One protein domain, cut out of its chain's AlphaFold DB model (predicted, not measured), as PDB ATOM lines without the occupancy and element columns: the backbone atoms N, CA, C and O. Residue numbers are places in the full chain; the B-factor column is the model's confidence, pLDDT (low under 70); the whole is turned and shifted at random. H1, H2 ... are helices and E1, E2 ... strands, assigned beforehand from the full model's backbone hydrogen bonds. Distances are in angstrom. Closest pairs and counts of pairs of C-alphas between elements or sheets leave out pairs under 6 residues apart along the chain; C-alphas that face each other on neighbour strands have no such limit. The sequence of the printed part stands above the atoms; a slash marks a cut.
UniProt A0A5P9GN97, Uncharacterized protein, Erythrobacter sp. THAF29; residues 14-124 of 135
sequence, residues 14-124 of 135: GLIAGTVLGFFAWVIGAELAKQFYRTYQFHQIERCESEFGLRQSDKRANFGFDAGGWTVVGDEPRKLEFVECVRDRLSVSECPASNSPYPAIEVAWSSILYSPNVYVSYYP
ATOM      1  N   GLY A  14     158.716 170.539 132.972       66.06
ATOM      2  CA  GLY A  14     158.882 169.248 133.652       66.06
ATOM      3  C   GLY A  14     160.018 169.258 134.681       66.06
ATOM      4  O   GLY A  14     159.863 168.725 135.777       66.06
ATOM      5  N   LEU A  15     161.135 169.916 134.362       70.75
ATOM      6  CA  LEU A  15     162.297 170.015 135.250       70.75
ATOM      7  C   LEU A  15     162.028 170.949 136.446       70.75
ATOM      8  O   LEU A  15     162.390 170.633 137.580       70.75
ATOM      9  N   ILE A  16     161.310 172.053 136.221       75.88
ATOM     10  CA  ILE A  16     160.853 172.953 137.291       75.88
ATOM     11  C   ILE A  16     159.847 172.236 138.205       75.88
ATOM     12  O   ILE A  16     159.989 172.271 139.422       75.88
ATOM     13  N   ALA A  17     158.866 171.519 137.650       75.31
ATOM     14  CA  ALA A  17     157.906 170.771 138.463       75.31
ATOM     15  C   ALA A  17     158.583 169.671 139.303       75.31
ATOM     16  O   ALA A  17     158.271 169.515 140.482       75.31
ATOM     17  N   GLY A  18     159.549 168.945 138.726       79.38
ATOM     18  CA  GLY A  18     160.303 167.909 139.436       79.38
ATOM     19  C   GLY A  18     161.154 168.457 140.585       79.38
ATOM     20  O   GLY A  18     161.157 167.884 141.674       79.38
ATOM     21  N   THR A  19     161.833 169.588 140.379       82.94
ATOM     22  CA  THR A  19     162.645 170.230 141.430       82.94
ATOM     23  C   THR A  19     161.789 170.768 142.571       82.94
ATOM     24  O   THR A  19     162.130 170.558 143.735       82.94
ATOM     25  N   VAL A  20     160.646 171.383 142.262       84.69
ATOM     26  CA  VAL A  20     159.700 171.868 143.275       84.69
ATOM     27  C   VAL A  20     159.153 170.707 144.110       84.69
ATOM     28  O   VAL A  20     159.219 170.755 145.336       84.69
ATOM     29  N   LEU A  21     158.680 169.630 143.475       84.75
ATOM     30  CA  LEU A  21     158.176 168.453 144.194       84.75
ATOM     31  C   LEU A  21     159.262 167.777 145.042       84.75
ATOM     32  O   LEU A  21     158.996 167.409 146.186       84.75
ATOM     33  N   GLY A  22     160.484 167.656 144.519       85.12
ATOM     34  CA  GLY A  22     161.621 167.118 145.266       85.12
ATOM     35  C   GLY A  22     161.970 167.958 146.494       85.12
ATOM     36  O   GLY A  22     162.200 167.408 147.570       85.12
ATOM     37  N   PHE A  23     161.936 169.288 146.367       85.81
ATOM     38  CA  PHE A  23     162.163 170.200 147.487       85.81
ATOM     39  C   PHE A  23     161.086 170.055 148.568       85.81
ATOM     40  O   PHE A  23     161.419 169.903 149.741       85.81
ATOM     41  N   PHE A  24     159.804 170.021 148.194       85.00
ATOM     42  CA  PHE A  24     158.718 169.824 149.162       85.00
ATOM     43  C   PHE A  24     158.794 168.461 149.859       85.00
ATOM     44  O   PHE A  24     158.622 168.393 151.076       85.00
ATOM     45  N   ALA A  25     159.100 167.389 149.124       84.81
ATOM     46  CA  ALA A  25     159.295 166.065 149.710       84.81
ATOM     47  C   ALA A  25     160.465 166.049 150.708       84.81
ATOM     48  O   ALA A  25     160.348 165.455 151.779       84.81
ATOM     49  N   TRP A  26     161.567 166.739 150.396       85.19
ATOM     50  CA  TRP A  26     162.706 166.873 151.304       85.19
ATOM     51  C   TRP A  26     162.358 167.663 152.569       85.19
ATOM     52  O   TRP A  26     162.664 167.203 153.667       85.19
ATOM     53  N   VAL A  27     161.661 168.797 152.440       83.25
ATOM     54  CA  VAL A  27     161.215 169.608 153.588       83.25
ATOM     55  C   VAL A  27     160.294 168.802 154.507       83.25
ATOM     56  O   VAL A  27     160.514 168.762 155.716       83.25
ATOM     57  N   ILE A  28     159.302 168.104 153.946       82.69
ATOM     58  CA  ILE A  28     158.389 167.252 154.723       82.69
ATOM     59  C   ILE A  28     159.159 166.103 155.388       82.69
ATOM     60  O   ILE A  28     158.959 165.830 156.570       82.69
ATOM     61  N   GLY A  29     160.065 165.453 154.653       81.25
ATOM     62  CA  GLY A  29     160.898 164.376 155.185       81.25
ATOM     63  C   GLY A  29     161.778 164.830 156.352       81.25
ATOM     64  O   GLY A  29     161.870 164.126 157.355       81.25
ATOM     65  N   ALA A  30     162.371 166.023 156.261       80.44
ATOM     66  CA  ALA A  30     163.199 166.592 157.320       80.44
ATOM     67  C   ALA A  30     162.394 166.888 158.596       80.44
ATOM     68  O   ALA A  30     162.866 166.599 159.696       80.44
ATOM     69  N   GLU A  31     161.173 167.415 158.472       77.69
ATOM     70  CA  GLU A  31     160.313 167.670 159.636       77.69
ATOM     71  C   GLU A  31     159.794 166.378 160.279       77.69
ATOM     72  O   GLU A  31     159.827 166.233 161.505       77.69
ATOM     73  N   LEU A  32     159.392 165.390 159.474       80.94
ATOM     74  CA  LEU A  32     158.986 164.076 159.983       80.94
ATOM     75  C   LEU A  32     160.140 163.356 160.691       80.94
ATOM     76  O   LEU A  32     159.928 162.732 161.732       80.94
ATOM     77  N   ALA A  33     161.369 163.479 160.178       78.62
ATOM     78  CA  ALA A  33     162.549 162.888 160.800       78.62
ATOM     79  C   ALA A  33     162.794 163.437 162.216       78.62
ATOM     80  O   ALA A  33     163.084 162.657 163.123       78.62
ATOM     81  N   LYS A  34     162.610 164.747 162.440       78.00
ATOM     82  CA  LYS A  34     162.733 165.358 163.778       78.00
ATOM     83  C   LYS A  34     161.707 164.785 164.759       78.00
ATOM     84  O   LYS A  34     162.058 164.421 165.881       78.00
ATOM     85  N   GLN A  35     160.446 164.659 164.337       78.19
ATOM     86  CA  GLN A  35     159.386 164.093 165.184       78.19
ATOM     87  C   GLN A  35     159.626 162.614 165.508       78.19
ATOM     88  O   GLN A  35     159.431 162.180 166.649       78.19
ATOM     89  N   PHE A  36     160.079 161.845 164.516       82.06
ATOM     90  CA  PHE A  36     160.419 160.442 164.704       82.06
ATOM     91  C   PHE A  36     161.587 160.283 165.678       82.06
ATOM     92  O   PHE A  36     161.500 159.483 166.607       82.06
ATOM     93  N   TYR A  37     162.641 161.089 165.522       81.81
ATOM     94  CA  TYR A  37     163.813 161.052 166.394       81.81
ATOM     95  C   TYR A  37     163.454 161.339 167.857       81.81
ATOM     96  O   TYR A  37     163.845 160.580 168.742       81.81
ATOM     97  N   ARG A  38     162.614 162.350 168.116       81.81
ATOM     98  CA  ARG A  38     162.090 162.625 169.465       81.81
ATOM     99  C   ARG A  38     161.358 161.424 170.057       81.81
ATOM    100  O   ARG A  38     161.605 161.046 171.200       81.81
ATOM    101  N   THR A  39     160.436 160.845 169.291       84.00
ATOM    102  CA  THR A  39     159.636 159.698 169.747       84.00
ATOM    103  C   THR A  39     160.531 158.499 170.046       84.00
ATOM    104  O   THR A  39     160.363 157.835 171.065       84.00
ATOM    105  N   TYR A  40     161.529 158.261 169.192       87.44
ATOM    106  CA  TYR A  40     162.523 157.216 169.381       87.44
ATOM    107  C   TYR A  40     163.327 157.409 170.675       87.44
ATOM    108  O   TYR A  40     163.466 156.458 171.441       87.44
ATOM    109  N   GLN A  41     163.808 158.627 170.954       87.44
ATOM    110  CA  GLN A  41     164.558 158.917 172.181       87.44
ATOM    111  C   GLN A  41     163.715 158.649 173.432       87.44
ATOM    112  O   GLN A  41     164.159 157.913 174.309       87.44
ATOM    113  N   PHE A  42     162.478 159.157 173.492       87.56
ATOM    114  CA  PHE A  42     161.582 158.881 174.621       87.56
ATOM    115  C   PHE A  42     161.298 157.390 174.791       87.56
ATOM    116  O   PHE A  42     161.324 156.896 175.912       87.56
ATOM    117  N   HIS A  43     161.093 156.663 173.691       90.44
ATOM    118  CA  HIS A  43     160.845 155.226 173.754       90.44
ATOM    119  C   HIS A  43     162.043 154.443 174.312       90.44
ATOM    120  O   HIS A  43     161.861 153.484 175.059       90.44
ATOM    121  N   GLN A  44     163.276 154.839 173.981       91.12
ATOM    122  CA  GLN A  44     164.472 154.213 174.553       91.12
ATOM    123  C   GLN A  44     164.629 154.530 176.041       91.12
ATOM    124  O   GLN A  44     164.959 153.630 176.812       91.12
ATOM    125  N   ILE A  45     164.351 155.773 176.448       90.50
ATOM    126  CA  ILE A  45     164.365 156.168 177.863       90.50
ATOM    127  C   ILE A  45     163.334 155.347 178.635       90.50
ATOM    128  O   ILE A  45     163.690 154.707 179.615       90.50
ATOM    129  N   GLU A  46     162.090 155.281 178.157       91.56
ATOM    130  CA  GLU A  46     161.013 154.500 178.775       91.56
ATOM    131  C   GLU A  46     161.361 153.005 178.858       91.56
ATOM    132  O   GLU A  46     161.053 152.338 179.845       91.56
ATOM    133  N   ARG A  47     162.068 152.473 177.853       93.62
ATOM    134  CA  ARG A  47     162.563 151.094 177.884       93.62
ATOM    135  C   ARG A  47     163.601 150.888 178.989       93.62
ATOM    136  O   ARG A  47     163.452 149.930 179.738       93.62
ATOM    137  N   CYS A  48     164.599 151.768 179.116       92.31
ATOM    138  CA  CYS A  48     165.560 151.710 180.226       92.31
ATOM    139  C   CYS A  48     164.848 151.897 181.582       92.31
ATOM    140  O   CYS A  48     165.128 151.178 182.536       92.31
ATOM    141  N   GLU A  49     163.886 152.820 181.677       92.25
ATOM    142  CA  GLU A  49     163.103 153.032 182.899       92.25
ATOM    143  C   GLU A  49     162.330 151.781 183.307       92.25
ATOM    144  O   GLU A  49     162.319 151.437 184.483       92.25
ATOM    145  N   SER A  50     161.707 151.088 182.354       93.19
ATOM    146  CA  SER A  50     160.966 149.849 182.601       93.19
ATOM    147  C   SER A  50     161.891 148.688 182.981       93.19
ATOM    148  O   SER A  50     161.604 147.963 183.931       93.19
ATOM    149  N   GLU A  51     163.030 148.553 182.295       93.94
ATOM    150  CA  GLU A  51     164.033 147.501 182.517       93.94
ATOM    151  C   GLU A  51     164.592 147.536 183.947       93.94
ATOM    152  O   GLU A  51     164.637 146.509 184.622       93.94
ATOM    153  N   PHE A  52     164.907 148.734 184.446       92.00
ATOM    154  CA  PHE A  52     165.398 148.930 185.812       92.00
ATOM    155  C   PHE A  52     164.286 149.332 186.793       92.00
ATOM    156  O   PHE A  52     164.535 149.483 187.982       92.00
ATOM    157  N   GLY A  53     163.039 149.476 186.337       90.62
ATOM    158  CA  GLY A  53     161.827 149.787 187.111       90.62
ATOM    159  C   GLY A  53     161.743 151.193 187.732       90.62
ATOM    160  O   GLY A  53     161.096 151.350 188.779       90.62
ATOM    161  N   LEU A  54     162.452 152.184 187.192       90.38
ATOM    162  CA  LEU A  54     162.625 153.518 187.776       90.38
ATOM    163  C   LEU A  54     161.285 154.148 188.199       90.38
ATOM    164  O   LEU A  54     160.312 154.134 187.447       90.38
ATOM    165  N   ARG A  55     161.206 154.692 189.418       89.56
ATOM    166  CA  ARG A  55     159.975 155.315 189.925       89.56
ATOM    167  C   ARG A  55     159.957 156.800 189.607       89.56
ATOM    168  O   ARG A  55     160.991 157.444 189.470       89.56
ATOM    169  N   GLN A  56     158.763 157.387 189.596       86.06
ATOM    170  CA  GLN A  56     158.618 158.832 189.429       86.06
ATOM    171  C   GLN A  56     159.285 159.634 190.561       86.06
ATOM    172  O   GLN A  56     159.761 160.735 190.320       86.06
ATOM    173  N   SER A  57     159.370 159.068 191.772       87.69
ATOM    174  CA  SER A  57     160.099 159.650 192.911       87.69
ATOM    175  C   SER A  57     161.611 159.731 192.700       87.69
ATOM    176  O   SER A  57     162.269 160.534 193.352       87.69
ATOM    177  N   ASP A  58     162.157 158.899 191.809       88.69
ATOM    178  CA  ASP A  58     163.592 158.839 191.522       88.69
ATOM    179  C   ASP A  58     164.012 159.980 190.576       88.69
ATOM    180  O   ASP A  58     165.200 160.265 190.424       88.69
ATOM    181  N   LYS A  59     163.030 160.654 189.959       89.44
ATOM    182  CA  LYS A  59     163.212 161.759 189.020       89.44
ATOM    183  C   LYS A  59     163.052 163.086 189.752       89.44
ATOM    184  O   LYS A  59     161.975 163.418 190.248       89.44
ATOM    185  N   ARG A  60     164.113 163.887 189.779       87.38
ATOM    186  CA  ARG A  60     164.037 165.279 190.231       87.38
ATOM    187  C   ARG A  60     163.612 166.136 189.057       87.38
ATOM    188  O   ARG A  60     164.296 166.152 188.046       87.38
ATOM    189  N   ALA A  61     162.477 166.812 189.166       84.88
ATOM    190  CA  ALA A  61     162.022 167.690 188.099       84.88
ATOM    191  C   ALA A  61     162.963 168.897 187.962       84.88
ATOM    192  O   ALA A  61     163.222 169.591 188.945       84.88
ATOM    193  N   ASN A  62     163.417 169.159 186.737       75.50
ATOM    194  CA  ASN A  62     164.141 170.373 186.385       75.50
ATOM    195  C   ASN A  62     163.182 171.264 185.601       75.50
ATOM    196  O   ASN A  62     162.818 170.961 184.466       75.50
ATOM    197  N   PHE A  63     162.736 172.348 186.235       64.00
ATOM    198  CA  PHE A  63     161.857 173.330 185.610       64.00
ATOM    199  C   PHE A  63     162.685 174.537 185.160       64.00
ATOM    200  O   PHE A  63     163.145 175.326 185.984       64.00
ATOM    201  N   GLY A  64     162.878 174.664 183.845       60.34
ATOM    202  CA  GLY A  64     163.380 175.880 183.200       60.34
ATOM    203  C   GLY A  64     162.231 176.721 182.636       60.34
ATOM    204  O   GLY A  64     161.113 176.228 182.511       60.34
ATOM    205  N   PHE A  65     162.506 177.978 182.267       48.03
ATOM    206  CA  PHE A  65     161.487 178.979 181.899       48.03
ATOM    207  C   PHE A  65     160.544 178.572 180.741       48.03
ATOM    208  O   PHE A  65     159.453 179.117 180.677       48.03
ATOM    209  N   ASP A  66     160.895 177.586 179.902       52.28
ATOM    210  CA  ASP A  66     160.046 177.076 178.801       52.28
ATOM    211  C   ASP A  66     160.234 175.562 178.505       52.28
ATOM    212  O   ASP A  66     159.757 175.029 177.489       52.28
ATOM    213  N   ALA A  67     160.940 174.843 179.385       61.09
ATOM    214  CA  ALA A  67     161.367 173.459 179.167       61.09
ATOM    215  C   ALA A  67     160.911 172.551 180.314       61.09
ATOM    216  O   ALA A  67     161.144 172.841 181.489       61.09
ATOM    217  N   GLY A  68     160.264 171.441 179.952       76.50
ATOM    218  CA  GLY A  68     160.045 170.336 180.875       76.50
ATOM    219  C   GLY A  68     161.319 169.505 180.960       76.50
ATOM    220  O   GLY A  68     162.040 169.370 179.974       76.50
ATOM    221  N   GLY A  69     161.611 168.954 182.126       85.50
ATOM    222  CA  GLY A  69     162.800 168.139 182.289       85.50
ATOM    223  C   GLY A  69     162.839 167.418 183.619       85.50
ATOM    224  O   GLY A  69     162.076 167.714 184.544       85.50
ATOM    225  N   TRP A  70     163.741 166.455 183.713       89.25
ATOM    226  CA  TRP A  70     164.071 165.796 184.964       89.25
ATOM    227  C   TRP A  70     165.500 165.264 184.962       89.25
ATOM    228  O   TRP A  70     166.087 165.000 183.917       89.25
ATOM    229  N   THR A  71     166.031 165.063 186.160       89.50
ATOM    230  CA  THR A  71     167.347 164.485 186.409       89.50
ATOM    231  C   THR A  71     167.218 163.238 187.270       89.50
ATOM    232  O   THR A  71     166.432 163.205 188.221       89.50
ATOM    233  N   VAL A  72     168.023 162.226 186.958       91.12
ATOM    234  CA  VAL A  72     168.231 161.037 187.791       91.12
ATOM    235  C   VAL A  72     169.703 160.983 188.176       91.12
ATOM    236  O   VAL A  72     170.579 161.088 187.319       91.12
ATOM    237  N   VAL A  73     169.966 160.836 189.473       91.88
ATOM    238  CA  VAL A  73     171.316 160.681 190.027       91.88
ATOM    239  C   VAL A  73     171.546 159.200 190.309       91.88
ATOM    240  O   VAL A  73     170.689 158.549 190.897       91.88
ATOM    241  N   GLY A  74     172.691 158.666 189.893       91.44
ATOM    242  CA  GLY A  74     173.113 157.282 190.109       91.44
ATOM    243  C   GLY A  74     173.611 157.014 191.531       91.44
ATOM    244  O   GLY A  74     174.677 156.434 191.699       91.44
ATOM    245  N   ASP A  75     172.876 157.476 192.547       91.19
ATOM    246  CA  ASP A  75     173.193 157.283 193.972       91.19
ATOM    247  C   ASP A  75     172.822 155.883 194.494       91.19
ATOM    248  O   ASP A  75     173.287 155.452 195.548       91.19
ATOM    249  N   GLU A  76     172.025 155.144 193.723       91.75
ATOM    250  CA  GLU A  76     171.636 153.760 193.978       91.75
ATOM    251  C   GLU A  76     172.023 152.869 192.786       91.75
ATOM    252  O   GLU A  76     171.937 153.336 191.645       91.75
ATOM    253  N   PRO A  77     172.349 151.574 192.996       91.88
ATOM    254  CA  PRO A  77     172.772 150.665 191.920       91.88
ATOM    255  C   PRO A  77     171.820 150.658 190.720       91.88
ATOM    256  O   PRO A  77     172.236 150.781 189.576       91.88
ATOM    257  N   ARG A  78     170.514 150.642 190.990       92.69
ATOM    258  CA  ARG A  78     169.470 150.653 189.963       92.69
ATOM    259  C   ARG A  78     169.423 151.947 189.147       92.69
ATOM    260  O   ARG A  78     169.127 151.929 187.957       92.69
ATOM    261  N   LYS A  79     169.672 153.087 189.793       92.88
ATOM    262  CA  LYS A  79     169.704 154.393 189.122       92.88
ATOM    263  C   LYS A  79     171.002 154.560 188.334       92.88
ATOM    264  O   LYS A  79     170.975 155.169 187.273       92.88
ATOM    265  N   LEU A  80     172.107 153.998 188.825       92.75
ATOM    266  CA  LEU A  80     173.374 153.938 188.102       92.75
ATOM    267  C   LEU A  80     173.234 153.119 186.810       92.75
ATOM    268  O   LEU A  80     173.562 153.626 185.742       92.75
ATOM    269  N   GLU A  81     172.653 151.919 186.890       93.75
ATOM    270  CA  GLU A  81     172.374 151.073 185.718       93.75
ATOM    271  C   GLU A  81     171.470 151.782 184.699       93.75
ATOM    272  O   GLU A  81     171.700 151.721 183.492       93.75
ATOM    273  N   PHE A  82     170.469 152.530 185.175       93.94
ATOM    274  CA  PHE A  82     169.654 153.375 184.310       93.94
ATOM    275  C   PHE A  82     170.477 154.467 183.606       93.94
ATOM    276  O   PHE A  82     170.346 154.643 182.394       93.94
ATOM    277  N   VAL A  83     171.321 155.196 184.345       91.94
ATOM    278  CA  VAL A  83     172.188 156.250 183.791       91.94
ATOM    279  C   VAL A  83     173.107 155.680 182.705       91.94
ATOM    280  O   VAL A  83     173.242 156.286 181.643       91.94
ATOM    281  N   GLU A  84     173.685 154.500 182.931       92.12
ATOM    282  CA  GLU A  84     174.524 153.798 181.953       92.12
ATOM    283  C   GLU A  84     173.719 153.317 180.734       92.12
ATOM    284  O   GLU A  84     174.116 153.578 179.600       92.12
ATOM    285  N   CYS A  85     172.534 152.728 180.935       93.88
ATOM    286  CA  CYS A  85     171.652 152.300 179.840       93.88
ATOM    287  C   CYS A  85     171.306 153.448 178.892       93.88
ATOM    288  O   CYS A  85     171.335 153.292 177.667       93.88
ATOM    289  N   VAL A  86     170.973 154.615 179.448       92.38
ATOM    290  CA  VAL A  86     170.627 155.781 178.636       92.38
ATOM    291  C   VAL A  86     171.868 156.362 177.954       92.38
ATOM    292  O   VAL A  86     171.776 156.729 176.782       92.38
ATOM    293  N   ARG A  87     173.023 156.393 178.633       91.44
ATOM    294  CA  ARG A  87     174.308 156.809 178.044       91.44
ATOM    295  C   ARG A  87     174.689 155.958 176.831       91.44
ATOM    296  O   ARG A  87     175.127 156.514 175.830       91.44
ATOM    297  N   ASP A  88     174.496 154.645 176.905       92.12
ATOM    298  CA  ASP A  88     174.898 153.720 175.840       92.12
ATOM    299  C   ASP A  88     173.924 153.709 174.655       92.12
ATOM    300  O   ASP A  88     174.325 153.504 173.507       92.12
ATOM    301  N   ARG A  89     172.624 153.909 174.909       89.06
ATOM    302  CA  ARG A  89     171.583 153.808 173.871       89.06
ATOM    303  C   ARG A  89     171.267 155.120 173.167       89.06
ATOM    304  O   ARG A  89     170.676 155.084 172.086       89.06
ATOM    305  N   LEU A  90     171.603 156.263 173.760       87.44
ATOM    306  CA  LEU A  90     171.284 157.580 173.215       87.44
ATOM    307  C   LEU A  90     172.535 158.408 172.954       87.44
ATOM    308  O   LEU A  90     173.572 158.248 173.584       87.44
ATOM    309  N   SER A  91     172.407 159.361 172.032       83.44
ATOM    310  CA  SER A  91     173.404 160.417 171.900       83.44
ATOM    311  C   SER A  91     173.251 161.363 173.087       83.44
ATOM    312  O   SER A  91     172.297 162.141 173.145       83.44
ATOM    313  N   VAL A  92     174.168 161.245 174.045       87.12
ATOM    314  CA  VAL A  92     174.235 162.116 175.218       87.12
ATOM    315  C   VAL A  92     175.287 163.202 175.023       87.12
ATOM    316  O   VAL A  92     176.342 162.968 174.433       87.12
ATOM    317  N   SER A  93     175.003 164.399 175.524       86.12
ATOM    318  CA  SER A  93     175.996 165.461 175.653       86.12
ATOM    319  C   SER A  93     176.741 165.265 176.967       86.12
ATOM    320  O   SER A  93     176.130 165.346 178.031       86.12
ATOM    321  N   GLU A  94     178.049 165.022 176.919       86.38
ATOM    322  CA  GLU A  94     178.865 164.972 178.134       86.38
ATOM    323  C   GLU A  94     179.061 166.396 178.674       86.38
ATOM    324  O   GLU A  94     179.549 167.293 177.983       86.38
ATOM    325  N   CYS A  95     178.619 166.619 179.907       84.25
ATOM    326  CA  CYS A  95     178.793 167.862 180.640       84.25
ATOM    327  C   CYS A  95     179.998 167.753 181.586       84.25
ATOM    328  O   CYS A  95     180.412 166.642 181.930       84.25
ATOM    329  N   PRO A  96     180.579 168.884 182.028       82.88
ATOM    330  CA  PRO A  96     181.582 168.850 183.087       82.88
ATOM    331  C   PRO A  96     181.030 168.119 184.316       82.88
ATOM    332  O   PRO A  96     179.820 168.146 184.565       82.88
ATOM    333  N   ALA A  97     181.922 167.463 185.065       74.56
ATOM    334  CA  ALA A  97     181.553 166.756 186.285       74.56
ATOM    335  C   ALA A  97     180.712 167.670 187.180       74.56
ATOM    336  O   ALA A  97     181.048 168.839 187.391       74.56
ATOM    337  N   SER A  98     179.584 167.149 187.651       72.25
ATOM    338  CA  SER A  98     178.791 167.879 188.636       72.25
ATOM    339  C   SER A  98     179.474 167.782 190.000       72.25
ATOM    340  O   SER A  98     180.248 166.857 190.221       72.25
ATOM    341  N   ASN A  99     179.111 168.649 190.948       75.06
ATOM    342  CA  ASN A  99     179.552 168.566 192.354       75.06
ATOM    343  C   ASN A  99     178.969 167.337 193.102       75.06
ATOM    344  O   ASN A  99     178.797 167.359 194.321       75.06
ATOM    345  N   SER A 100     178.527 166.309 192.370       74.56
ATOM    346  CA  SER A 100     177.968 165.071 192.894       74.56
ATOM    347  C   SER A 100     179.019 163.966 192.789       74.56
ATOM    348  O   SER A 100     179.579 163.756 191.708       74.56
ATOM    349  N   PRO A 101     179.215 163.172 193.856       84.12
ATOM    350  CA  PRO A 101     180.072 161.988 193.806       84.12
ATOM    351  C   PRO A 101     179.470 160.859 192.949       84.12
ATOM    352  O   PRO A 101     180.116 159.839 192.726       84.12
ATOM    353  N   TYR A 102     178.232 161.024 192.478       87.12
ATOM    354  CA  TYR A 102     177.520 160.068 191.638       87.12
ATOM    355  C   TYR A 102     177.285 160.643 190.243       87.12
ATOM    356  O   TYR A 102     176.976 161.837 190.135       87.12
ATOM    357  N   PRO A 103     177.356 159.810 189.188       90.38
ATOM    358  CA  PRO A 103     177.007 160.253 187.852       90.38
ATOM    359  C   PRO A 103     175.513 160.567 187.791       90.38
ATOM    360  O   PRO A 103     174.707 159.973 188.510       90.38
ATOM    361  N   ALA A 104     175.125 161.490 186.927       90.19
ATOM    362  CA  ALA A 104     173.733 161.869 186.756       90.19
ATOM    363  C   ALA A 104     173.389 162.008 185.281       90.19
ATOM    364  O   ALA A 104     174.244 162.302 184.446       90.19
ATOM    365  N   ILE A 105     172.113 161.820 184.974       90.31
ATOM    366  CA  ILE A 105     171.580 162.094 183.652       90.31
ATOM    367  C   ILE A 105     170.426 163.073 183.757       90.31
ATOM    368  O   ILE A 105     169.526 162.910 184.580       90.31
ATOM    369  N   GLU A 106     170.471 164.105 182.932       89.06
ATOM    370  CA  GLU A 106     169.409 165.084 182.789       89.06
ATOM    371  C   GLU A 106     168.754 164.913 181.429       89.06
ATOM    372  O   GLU A 106     169.421 164.884 180.397       89.06
ATOM    373  N   VAL A 107     167.434 164.805 181.439       87.81
ATOM    374  CA  VAL A 107     166.604 164.768 180.245       87.81
ATOM    375  C   VAL A 107     165.774 166.039 180.244       87.81
ATOM    376  O   VAL A 107     164.885 166.206 181.077       87.81
ATOM    377  N   ALA A 108     166.046 166.925 179.296       86.19
ATOM    378  CA  ALA A 108     165.292 168.148 179.080       86.19
ATOM    379  C   ALA A 108     164.614 168.106 177.711       86.19
ATOM    380  O   ALA A 108     165.179 167.638 176.725       86.19
ATOM    381  N   TRP A 109     163.394 168.616 177.620       80.25
ATOM    382  CA  TRP A 109     162.700 168.793 176.355       80.25
ATOM    383  C   TRP A 109     162.071 170.175 176.293       80.25
ATOM    384  O   TRP A 109     161.458 170.670 177.242       80.25
ATOM    385  N   SER A 110     162.193 170.797 175.127       71.75
ATOM    386  CA  SER A 110     161.488 172.042 174.869       71.75
ATOM    387  C   SER A 110     160.018 171.753 174.576       71.75
ATOM    388  O   SER A 110     159.681 170.843 173.812       71.75
ATOM    389  N   SER A 111     159.131 172.532 175.197       59.59
ATOM    390  CA  SER A 111     157.703 172.541 174.862       59.59
ATOM    391  C   SER A 111     157.404 173.381 173.612       59.59
ATOM    392  O   SER A 111     156.287 173.349 173.093       59.59
ATOM    393  N   ILE A 112     158.405 174.108 173.098       57.81
ATOM    394  CA  ILE A 112     158.250 175.004 171.957       57.81
ATOM    395  C   ILE A 112     157.981 174.171 170.702       57.81
ATOM    396  O   ILE A 112     158.818 173.385 170.254       57.81
ATOM    397  N   LEU A 113     156.809 174.408 170.104       48.94
ATOM    398  CA  LEU A 113     156.250 173.707 168.939       48.94
ATOM    399  C   LEU A 113     157.214 173.561 167.742       48.94
ATOM    400  O   LEU A 113     157.027 172.678 166.911       48.94
ATOM    401  N   TYR A 114     158.231 174.424 167.650       48.81
ATOM    402  CA  TYR A 114     159.160 174.525 166.521       48.81
ATOM    403  C   TYR A 114     160.522 173.851 166.744       48.81
ATOM    404  O   TYR A 114     161.318 173.766 165.810       48.81
ATOM    405  N   SER A 115     160.813 173.355 167.949       54.19
ATOM    406  CA  SER A 115     162.051 172.618 168.224       54.19
ATOM    407  C   SER A 115     161.786 171.491 169.224       54.19
ATOM    408  O   SER A 115     162.092 171.619 170.409       54.19
ATOM    409  N   PRO A 116     161.184 170.376 168.769       60.56
ATOM    410  CA  PRO A 116     160.869 169.231 169.612       60.56
ATOM    411  C   PRO A 116     162.136 168.402 169.876       60.56
ATOM    412  O   PRO A 116     162.189 167.217 169.566       60.56
ATOM    413  N   ASN A 117     163.180 169.032 170.405       71.69
ATOM    414  CA  ASN A 117     164.438 168.371 170.711       71.69
ATOM    415  C   ASN A 117     164.408 167.859 172.152       71.69
ATOM    416  O   ASN A 117     164.026 168.589 173.073       71.69
ATOM    417  N   VAL A 118     164.810 166.601 172.326       81.25
ATOM    418  CA  VAL A 118     165.149 166.039 173.633       81.25
ATOM    419  C   VAL A 118     166.653 166.164 173.785       81.25
ATOM    420  O   VAL A 118     167.423 165.678 172.956       81.25
ATOM    421  N   TYR A 119     167.055 166.845 174.842       84.69
ATOM    422  CA  TYR A 119     168.433 167.022 175.240       84.69
ATOM    423  C   TYR A 119     168.695 166.058 176.383       84.69
ATOM    424  O   TYR A 119     168.032 166.124 177.418       84.69
ATOM    425  N   VAL A 120     169.627 165.138 176.165       87.62
ATOM    426  CA  VAL A 120     170.082 164.211 177.196       87.62
ATOM    427  C   VAL A 120     171.511 164.590 177.546       87.62
ATOM    428  O   VAL A 120     172.400 164.509 176.699       87.62
ATOM    429  N   SER A 121     171.715 165.033 178.776       89.06
ATOM    430  CA  SER A 121     173.002 165.488 179.287       89.06
ATOM    431  C   SER A 121     173.503 164.492 180.320       89.06
ATOM    432  O   SER A 121     172.780 164.141 181.250       89.06
ATOM    433  N   TYR A 122     174.737 164.030 180.154       89.88
ATOM    434  CA  TYR A 122     175.402 163.133 181.090       89.88
ATOM    435  C   TYR A 122     176.412 163.917 181.922       89.88
ATOM    436  O   TYR A 122     177.312 164.558 181.383       89.88
ATOM    437  N   TYR A 123     176.269 163.835 183.238       88.25
ATOM    438  CA  TYR A 123     177.195 164.394 184.207       88.25
ATOM    439  C   TYR A 123     178.005 163.244 184.801       88.25
ATOM    440  O   TYR A 123     177.434 162.419 185.522       88.25
ATOM    441  N   PRO A 124     179.312 163.145 184.515       86.75
ATOM    442  CA  PRO A 124     180.147 162.151 185.163       86.75
ATOM    443  C   PRO A 124     180.230 162.440 186.666       86.75
ATOM    444  O   PRO A 124     180.086 163.587 187.102       86.75
TER     445      PRO A 124
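Overview. This is residues 14 to 124 of the 135 residues of an uncharacterized protein of Erythrobacter sp. THAF29 (UniProt A0A5P9GN97). A small sheet of three antiparallel strands has a short helix, H2, slanting over one face, and the long helix H1 packs alongside H2 and on the sheet with its later residues. The first part of H1 runs on beyond this body: residues 14 to 30 stick out as a free arm, and without them the longest span is 38 A in place of 64 A. The printed part has 111 residues, with two named helices and three named strands in the order H1, E1, H2, E2, E3; the sheet's order is E1, E2, E3, and the class is mixed, helices and strands. The whole is loose, with a radius of gyration of the C-alphas of 17.9 A and spans of 64 by 30 by 25 A.

Along the chain. In the sheet, E1 is residues 67 to 73, 19.5 A long, and begins at C-alpha 67 at (161.367, 173.459, 179.167). E2 is residues 104 to 110, 19.9 A long. E3 is residues 118 to 123, 16.1 A long, and ends at C-alpha 123 at (177.195, 164.394, 184.207). H2 is residues 77 to 89, 18.4 A long. H1 is residues 14 to 52, 56.4 A long, from C-alpha 14 at (158.882, 169.248, 133.652).

Arrangement. E2 is the inner strand, and E1 and E3 are the edge strands. E1 and E2 are antiparallel at 170 degrees, with N 70 and O 107 at 2.9 A, within hydrogen-bond range. E2 and E3 form an antiparallel hairpin at 159 degrees, with N 106 and O 121 at 2.9 A, also within range. The architecture is two layers, helices on one face of a sheet: H1 and H2 on E1, E2 and E3. H2 has a height over the sheet of 9.4 A and lies over E1, E2 and, only just, E3, with 3 of its C-alphas falling on E3. It runs slantwise to the strands, at 46 degrees to E1 on the local plane; the closest C-alphas of H2 and E2 are those of Val 83 and Ile 105, 5.9 A apart. H1 is on the sheet with residues 37 to 45; its closest C-alphas with E3 are those of Arg 38 and Val 118, 6.2 A apart. H1 touches H2 with residues 44 to 52 alone, the closest C-alphas being those of Cys 48 and Phe 82, 6.0 A apart. Their lines stand at a shallow tilt of 17 degrees, opposite ways. In H1 and H2 every O i to N i+4 pair is within hydrogen-bond range.

Size, cuts and confidence. The two C-alphas farthest apart are those of Gly 14 and Pro 101, 64.2 A. Without residues 14 to 30, which stand free, the body spans 38 by 28 by 23 A. The printed part has no cut. The links H1 to E1 and H2 to E2 are long, with 14 residues each. Confidence is under 70 at residue 14, residues 63 to 67 and residues 111 to 116; the mean pLDDT of the printed part is 82.8.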